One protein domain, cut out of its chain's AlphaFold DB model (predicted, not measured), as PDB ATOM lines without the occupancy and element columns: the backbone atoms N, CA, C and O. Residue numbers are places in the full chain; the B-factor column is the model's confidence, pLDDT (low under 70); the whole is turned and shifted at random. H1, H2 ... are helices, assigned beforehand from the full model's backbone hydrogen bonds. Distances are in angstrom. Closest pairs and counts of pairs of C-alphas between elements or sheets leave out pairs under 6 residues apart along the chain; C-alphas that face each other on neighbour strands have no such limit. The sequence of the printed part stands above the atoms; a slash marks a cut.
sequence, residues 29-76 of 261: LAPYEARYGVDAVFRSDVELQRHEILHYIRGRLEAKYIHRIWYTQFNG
ATOM      1  N   LEU A  29      -5.939  19.745  56.770       74.31
ATOM      2  CA  LEU A  29      -6.437  20.029  55.428       74.31
ATOM      3  C   LEU A  29      -5.367  20.697  54.568       74.31
ATOM      4  O   LEU A  29      -4.620  21.561  55.040       74.31
ATOM      5  N   ALA A  30      -5.362  20.383  53.272       77.31
ATOM      6  CA  ALA A  30      -4.575  21.162  52.330       77.31
ATOM      7  C   ALA A  30      -5.068  22.628  52.318       77.31
ATOM      8  O   ALA A  30      -6.264  22.881  52.498       77.31
ATOM      9  N   PRO A  31      -4.200  23.621  52.054       81.62
ATOM     10  CA  PRO A  31      -4.589  25.035  52.086       81.62
ATOM     11  C   PRO A  31      -5.806  25.378  51.211       81.62
ATOM     12  O   PRO A  31      -6.639  26.195  51.600       81.62
ATOM     13  N   TYR A  32      -5.952  24.723  50.054       81.56
ATOM     14  CA  TYR A  32      -7.109  24.906  49.171       81.56
ATOM     15  C   TYR A  32      -8.376  24.198  49.686       81.56
ATOM     16  O   TYR A  32      -9.479  24.683  49.453       81.56
ATOM     17  N   GLU A  33      -8.245  23.099  50.433       84.31
ATOM     18  CA  GLU A  33      -9.372  22.410  51.084       84.31
ATOM     19  C   GLU A  33      -9.892  23.217  52.270       84.31
ATOM     20  O   GLU A  33     -11.100  23.336  52.446       84.31
ATOM     21  N   ALA A  34      -8.996  23.832  53.044       84.75
ATOM     22  CA  ALA A  34      -9.382  24.755  54.107       84.75
ATOM     23  C   ALA A  34     -10.086  26.007  53.550       84.75
ATOM     24  O   ALA A  34     -11.001  26.532  54.179       84.75
ATOM     25  N   ARG A  35      -9.674  26.475  52.362       83.94
ATOM     26  CA  ARG A  35     -10.234  27.673  51.719       83.94
ATOM     27  C   ARG A  35     -11.613  27.443  51.100       83.94
ATOM     28  O   ARG A  35     -12.463  28.321  51.198       83.94
ATOM     29  N   TYR A  36     -11.820  26.306  50.440       85.38
ATOM     30  CA  TYR A  36     -13.032  26.050  49.651       85.38
ATOM     31  C   TYR A  36     -13.955  24.979  50.236       85.38
ATOM     32  O   TYR A  36     -15.095  24.850  49.797       85.38
ATOM     33  N   GLY A  37     -13.481  24.217  51.218       82.75
ATOM     34  CA  GLY A  37     -14.135  23.007  51.699       82.75
ATOM     35  C   GLY A  37     -13.755  21.778  50.868       82.75
ATOM     36  O   GLY A  37     -13.625  21.838  49.644       82.75
ATOM     37  N   VAL A  38     -13.600  20.638  51.545       79.44
ATOM     38  CA  VAL A  38     -13.195  19.355  50.939       79.44
ATOM     39  C   VAL A  38     -14.158  18.928  49.826       79.44
ATOM     40  O   VAL A  38     -13.721  18.548  48.740       79.44
ATOM     41  N   ASP A  39     -15.467  19.043  50.065       76.06
ATOM     42  CA  ASP A  39     -16.495  18.594  49.121       76.06
ATOM     43  C   ASP A  39     -16.498  19.399  47.819       76.06
ATOM     44  O   ASP A  39     -16.608  18.819  46.738       76.06
ATOM     45  N   ALA A  40     -16.336  20.720  47.910       74.75
ATOM     46  CA  ALA A  40     -16.322  21.599  46.744       74.75
ATOM     47  C   ALA A  40     -15.100  21.322  45.856       74.75
ATOM     48  O   ALA A  40     -15.206  21.263  44.630       74.75
ATOM     49  N   VAL A  41     -13.943  21.063  46.473       77.94
ATOM     50  CA  VAL A  41     -12.732  20.651  45.753       77.94
ATOM     51  C   VAL A  41     -12.912  19.271  45.117       77.94
ATOM     52  O   VAL A  41     -12.539  19.065  43.962       77.94
ATOM     53  N   PHE A  42     -13.511  18.319  45.835       77.50
ATOM     54  CA  PHE A  42     -13.738  16.968  45.324       77.50
ATOM     55  C   PHE A  42     -14.674  16.945  44.109       77.50
ATOM     56  O   PHE A  42     -14.406  16.231  43.139       77.50
ATOM     57  N   ARG A  43     -15.749  17.740  44.145       80.12
ATOM     58  CA  ARG A  43     -16.732  17.861  43.056       80.12
ATOM     59  C   ARG A  43     -16.243  18.693  41.874       80.12
ATOM     60  O   ARG A  43     -16.885  18.680  40.832       80.12
ATOM     61  N   SER A  44     -15.065  19.314  41.997       79.88
ATOM     62  CA  SER A  44     -14.529  20.261  41.011       79.88
ATOM     63  C   SER A  44     -15.426  21.494  40.832       79.88
ATOM     64  O   SER A  44     -15.482  22.069  39.748       79.88
ATOM     65  N   ASP A  45     -16.104  21.911  41.907       85.25
ATOM     66  CA  ASP A  45     -16.998  23.079  41.932       85.25
ATOM     67  C   ASP A  45     -16.220  24.404  42.055       85.25
ATOM     68  O   ASP A  45     -16.797  25.489  41.987       85.25
ATOM     69  N   VAL A  46     -14.900  24.327  42.261       87.88
ATOM     70  CA  VAL A  46     -14.009  25.472  42.472       87.88
ATOM     71  C   VAL A  46     -12.807  25.424  41.541       87.88
ATOM     72  O   VAL A  46     -12.256  24.361  41.251       87.88
ATOM     73  N   GLU A  47     -12.369  26.600  41.099       90.62
ATOM     74  CA  GLU A  47     -11.172  26.741  40.278       90.62
ATOM     75  C   GLU A  47      -9.925  26.795  41.167       90.62
ATOM     76  O   GLU A  47      -9.745  27.703  41.983       90.62
ATOM     77  N   LEU A  48      -9.067  25.786  41.022       88.50
ATOM     78  CA  LEU A  48      -7.805  25.676  41.743       88.50
ATOM     79  C   LEU A  48      -6.673  26.336  40.956       88.50
ATOM     80  O   LEU A  48      -6.588  26.226  39.731       88.50
ATOM     81  N   GLN A  49      -5.729  26.946  41.666       91.00
ATOM     82  CA  GLN A  49      -4.498  27.423  41.044       91.00
ATOM     83  C   GLN A  49      -3.644  26.242  40.567       91.00
ATOM     84  O   GLN A  49      -3.701  25.140  41.111       91.00
ATOM     85  N   ARG A  50      -2.769  26.471  39.579       86.69
ATOM     86  CA  ARG A  50      -1.941  25.409  38.975       86.69
ATOM     87  C   ARG A  50      -1.182  24.552  39.999       86.69
ATOM     88  O   ARG A  50      -1.104  23.338  39.841       86.69
ATOM     89  N   HIS A  51      -0.610  25.166  41.032       84.06
ATOM     90  CA  HIS A  51       0.126  24.434  42.065       84.06
ATOM     91  C   HIS A  51      -0.802  23.637  43.000       84.06
ATOM     92  O   HIS A  51      -0.427  22.560  43.455       84.06
ATOM     93  N   GLU A  52      -2.025  24.118  43.228       86.94
ATOM     94  CA  GLU A  52      -3.064  23.434  44.009       86.94
ATOM     95  C   GLU A  52      -3.596  22.216  43.246       86.94
ATOM     96  O   GLU A  52      -3.747  21.148  43.831       86.94
ATOM     97  N   ILE A  53      -3.762  22.326  41.920       84.31
ATOM     98  CA  ILE A  53      -4.089  21.193  41.040       84.31
ATOM     99  C   ILE A  53      -3.010  20.107  41.133       84.31
ATOM    100  O   ILE A  53      -3.328  18.929  41.289       84.31
ATOM    101  N   LEU A  54      -1.729  20.485  41.051       82.62
ATOM    102  CA  LEU A  54      -0.619  19.532  41.155       82.62
ATOM    103  C   LEU A  54      -0.596  18.833  42.519       82.62
ATOM    104  O   LEU A  54      -0.441  17.611  42.574       82.62
ATOM    105  N   HIS A  55      -0.789  19.590  43.601       82.12
ATOM    106  CA  HIS A  55      -0.883  19.043  44.952       82.12
ATOM    107  C   HIS A  55      -2.057  18.058  45.075       82.12
ATOM    108  O   HIS A  55      -1.865  16.925  45.509       82.12
ATOM    109  N   TYR A  56      -3.240  18.444  44.592       82.38
ATOM    110  CA  TYR A  56      -4.445  17.614  44.602       82.38
ATOM    111  C   TYR A  56      -4.271  16.305  43.819       82.38
ATOM    112  O   TYR A  56      -4.571  15.223  44.330       82.38
ATOM    113  N   ILE A  57      -3.747  16.370  42.589       81.75
ATOM    114  CA  ILE A  57      -3.517  15.177  41.758       81.75
ATOM    115  C   ILE A  57      -2.533  14.233  42.447       81.75
ATOM    116  O   ILE A  57      -2.783  13.026  42.518       81.75
ATOM    117  N   ARG A  58      -1.428  14.768  42.978       79.00
ATOM    118  CA  ARG A  58      -0.417  13.951  43.647       79.00
ATOM    119  C   ARG A  58      -0.964  13.317  44.925       79.00
ATOM    120  O   ARG A  58      -0.813  12.109  45.082       79.00
ATOM    121  N   GLY A  59      -1.685  14.068  45.757       78.00
ATOM    122  CA  GLY A  59      -2.364  13.532  46.938       78.00
ATOM    123  C   GLY A  59      -3.352  12.409  46.595       78.00
ATOM    124  O   GLY A  59      -3.384  11.377  47.265       78.00
ATOM    125  N   ARG A  60      -4.103  12.530  45.490       77.38
ATOM    126  CA  ARG A  60      -4.996  11.454  45.018       77.38
ATOM    127  C   ARG A  60      -4.252  10.205  44.557       77.38
ATOM    128  O   ARG A  60      -4.740   9.099  44.789       77.38
ATOM    129  N   LEU A  61      -3.114  10.355  43.881       75.38
ATOM    130  CA  LEU A  61      -2.283   9.216  43.480       75.38
ATOM    131  C   LEU A  61      -1.718   8.490  44.705       75.38
ATOM    132  O   LEU A  61      -1.778   7.265  44.774       75.38
ATOM    133  N   GLU A  62      -1.251   9.249  45.692       76.19
ATOM    134  CA  GLU A  62      -0.741   8.742  46.967       76.19
ATOM    135  C   GLU A  62      -1.817   7.995  47.758       76.19
ATOM    136  O   GLU A  62      -1.601   6.868  48.202       76.19
ATOM    137  N   ALA A  63      -3.016   8.565  47.848       74.50
ATOM    138  CA  ALA A  63      -4.144   7.928  48.506       74.50
ATOM    139  C   ALA A  63      -4.581   6.631  47.807       74.50
ATOM    140  O   ALA A  63      -4.790   5.611  48.463       74.50
ATOM    141  N   LYS A  64      -4.657   6.629  46.467       75.31
ATOM    142  CA  LYS A  64      -4.934   5.411  45.685       75.31
ATOM    143  C   LYS A  64      -3.865   4.344  45.897       75.31
ATOM    144  O   LYS A  64      -4.200   3.165  45.987       75.31
ATOM    145  N   TYR A  65      -2.600   4.748  45.969       73.38
ATOM    146  CA  TYR A  65      -1.489   3.848  46.242       73.38
ATOM    147  C   TYR A  65      -1.625   3.205  47.618       73.38
ATOM    148  O   TYR A  65      -1.662   1.979  47.705       73.38
ATOM    149  N   ILE A  66      -1.801   4.015  48.668       72.56
ATOM    150  CA  ILE A  66      -2.019   3.540  50.039       72.56
ATOM    151  C   ILE A  66      -3.216   2.588  50.070       72.56
ATOM    152  O   ILE A  66      -3.071   1.446  50.495       72.56
ATOM    153  N   HIS A  67      -4.365   2.988  49.522       72.81
ATOM    154  CA  HIS A  67      -5.555   2.139  49.463       72.81
ATOM    155  C   HIS A  67      -5.290   0.807  48.740       72.81
ATOM    156  O   HIS A  67      -5.719  -0.252  49.197       72.81
ATOM    157  N   ARG A  68      -4.545   0.819  47.628       70.38
ATOM    158  CA  ARG A  68      -4.158  -0.400  46.907       70.38
ATOM    159  C   ARG A  68      -3.247  -1.294  47.743       70.38
ATOM    160  O   ARG A  68      -3.402  -2.509  47.694       70.38
ATOM    161  N   ILE A  69      -2.306  -0.740  48.496       69.06
ATOM    162  CA  ILE A  69      -1.420  -1.527  49.366       69.06
ATOM    163  C   ILE A  69      -2.206  -2.151  50.493       69.06
ATOM    164  O   ILE A  69      -2.079  -3.349  50.719       69.06
ATOM    165  N   TRP A  70      -3.061  -1.361  51.135       69.12
ATOM    166  CA  TRP A  70      -3.996  -1.864  52.121       69.12
ATOM    167  C   TRP A  70      -4.801  -3.010  51.528       69.12
ATOM    168  O   TRP A  70      -4.700  -4.120  52.017       69.12
ATOM    169  N   TYR A  71      -5.476  -2.820  50.399       64.56
ATOM    170  CA  TYR A  71      -6.287  -3.881  49.805       64.56
ATOM    171  C   TYR A  71      -5.468  -5.121  49.394       64.56
ATOM    172  O   TYR A  71      -5.860  -6.247  49.687       64.56
ATOM    173  N   THR A  72      -4.314  -4.943  48.747       62.97
ATOM    174  CA  THR A  72      -3.496  -6.058  48.227       62.97
ATOM    175  C   THR A  72      -2.712  -6.805  49.300       62.97
ATOM    176  O   THR A  72      -2.473  -7.998  49.136       62.97
ATOM    177  N   GLN A  73      -2.302  -6.140  50.381       62.91
ATOM    178  CA  GLN A  73      -1.578  -6.771  51.485       62.91
ATOM    179  C   GLN A  73      -2.544  -7.260  52.579       62.91
ATOM    180  O   GLN A  73      -2.297  -8.298  53.176       62.91
ATOM    181  N   PHE A  74      -3.653  -6.554  52.838       56.50
ATOM    182  CA  PHE A  74      -4.632  -6.911  53.875       56.50
ATOM    183  C   PHE A  74      -5.565  -8.051  53.444       56.50
ATOM    184  O   PHE A  74      -5.744  -8.997  54.205       56.50
ATOM    185  N   ASN A  75      -6.117  -8.011  52.220       45.66
ATOM    186  CA  ASN A  75      -6.955  -9.110  51.707       45.66
ATOM    187  C   ASN A  75      -6.123 -10.259  51.123       45.66
ATOM    188  O   ASN A  75      -6.600 -11.386  51.029       45.66
ATOM    189  N   GLY A  76      -4.871  -9.989  50.753       48.06
ATOM    190  CA  GLY A  76      -3.908 -10.988  50.308       48.06
ATOM    191  C   GLY A  76      -3.183 -11.644  51.476       48.06
ATOM    192  O   GLY A  76      -1.954 -11.641  51.486       48.06
TER     193      GLY A  76
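Overview. This is residues 29 to 76 of the 261 residues of an uncharacterized protein of Gibberella intermedia (UniProt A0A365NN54). A small compact head, with the two short helices H1 and H2 set at a wide angle to each other, stands at one end of a single long helix, H3, and residues 60 to 76 stick out from that head as a bare arm. The arm makes the length of the whole; the body without it, 31 residues, spans 17 by 17 by 13 A. The printed part has 48 residues with three named helices, H1, H2 and H3 in that order along the chain, and no named strand, and its class is all helix. The whole is loose, with a radius of gyration of the C-alphas of 13.2 A and spans of 39 by 18 by 16 A.

Along the chain. Find C-alpha 31 at (-4.589, 25.035, 52.086), where H1 begins; it takes residues 31 to 36. After Gly 37 comes H2, residues 38 to 43, beginning at C-alpha 38 at (-13.195, 19.355, 50.939). Look next at Arg 50, where H3 begins; it takes residues 50 to 74 and measures 35.7 A from first to last C-alpha, ending at C-alpha 74 at (-4.632, -6.911, 53.875).

Arrangement. Start at H1 and look to H2: they are close but not clearly touching, and the closest C-alphas, those of Glu 33 and Val 41, are 6.5 A apart. Their lines are only just about perpendicular, at 70.2 degrees. H1 and H3 are also close but not clearly touching, with the closest C-alphas, those of Tyr 32 and Glu 52, 6.7 A apart. Their lines are about perpendicular, at 78 degrees. H2 and H3 are apart. In H1, H2 and H3 every O i to N i+4 pair is within hydrogen-bond range.

Size, cuts and confidence. The two C-alphas farthest apart are those of Glu 47 and Gly 76, at 39.7 A. The printed part has no cut; the link from H1 to H2 is tight, and that from H2 to H3, six residues, is short. The mean pLDDT of the printed part is 77.1, and you will find values under 70 at residues 69 to 76.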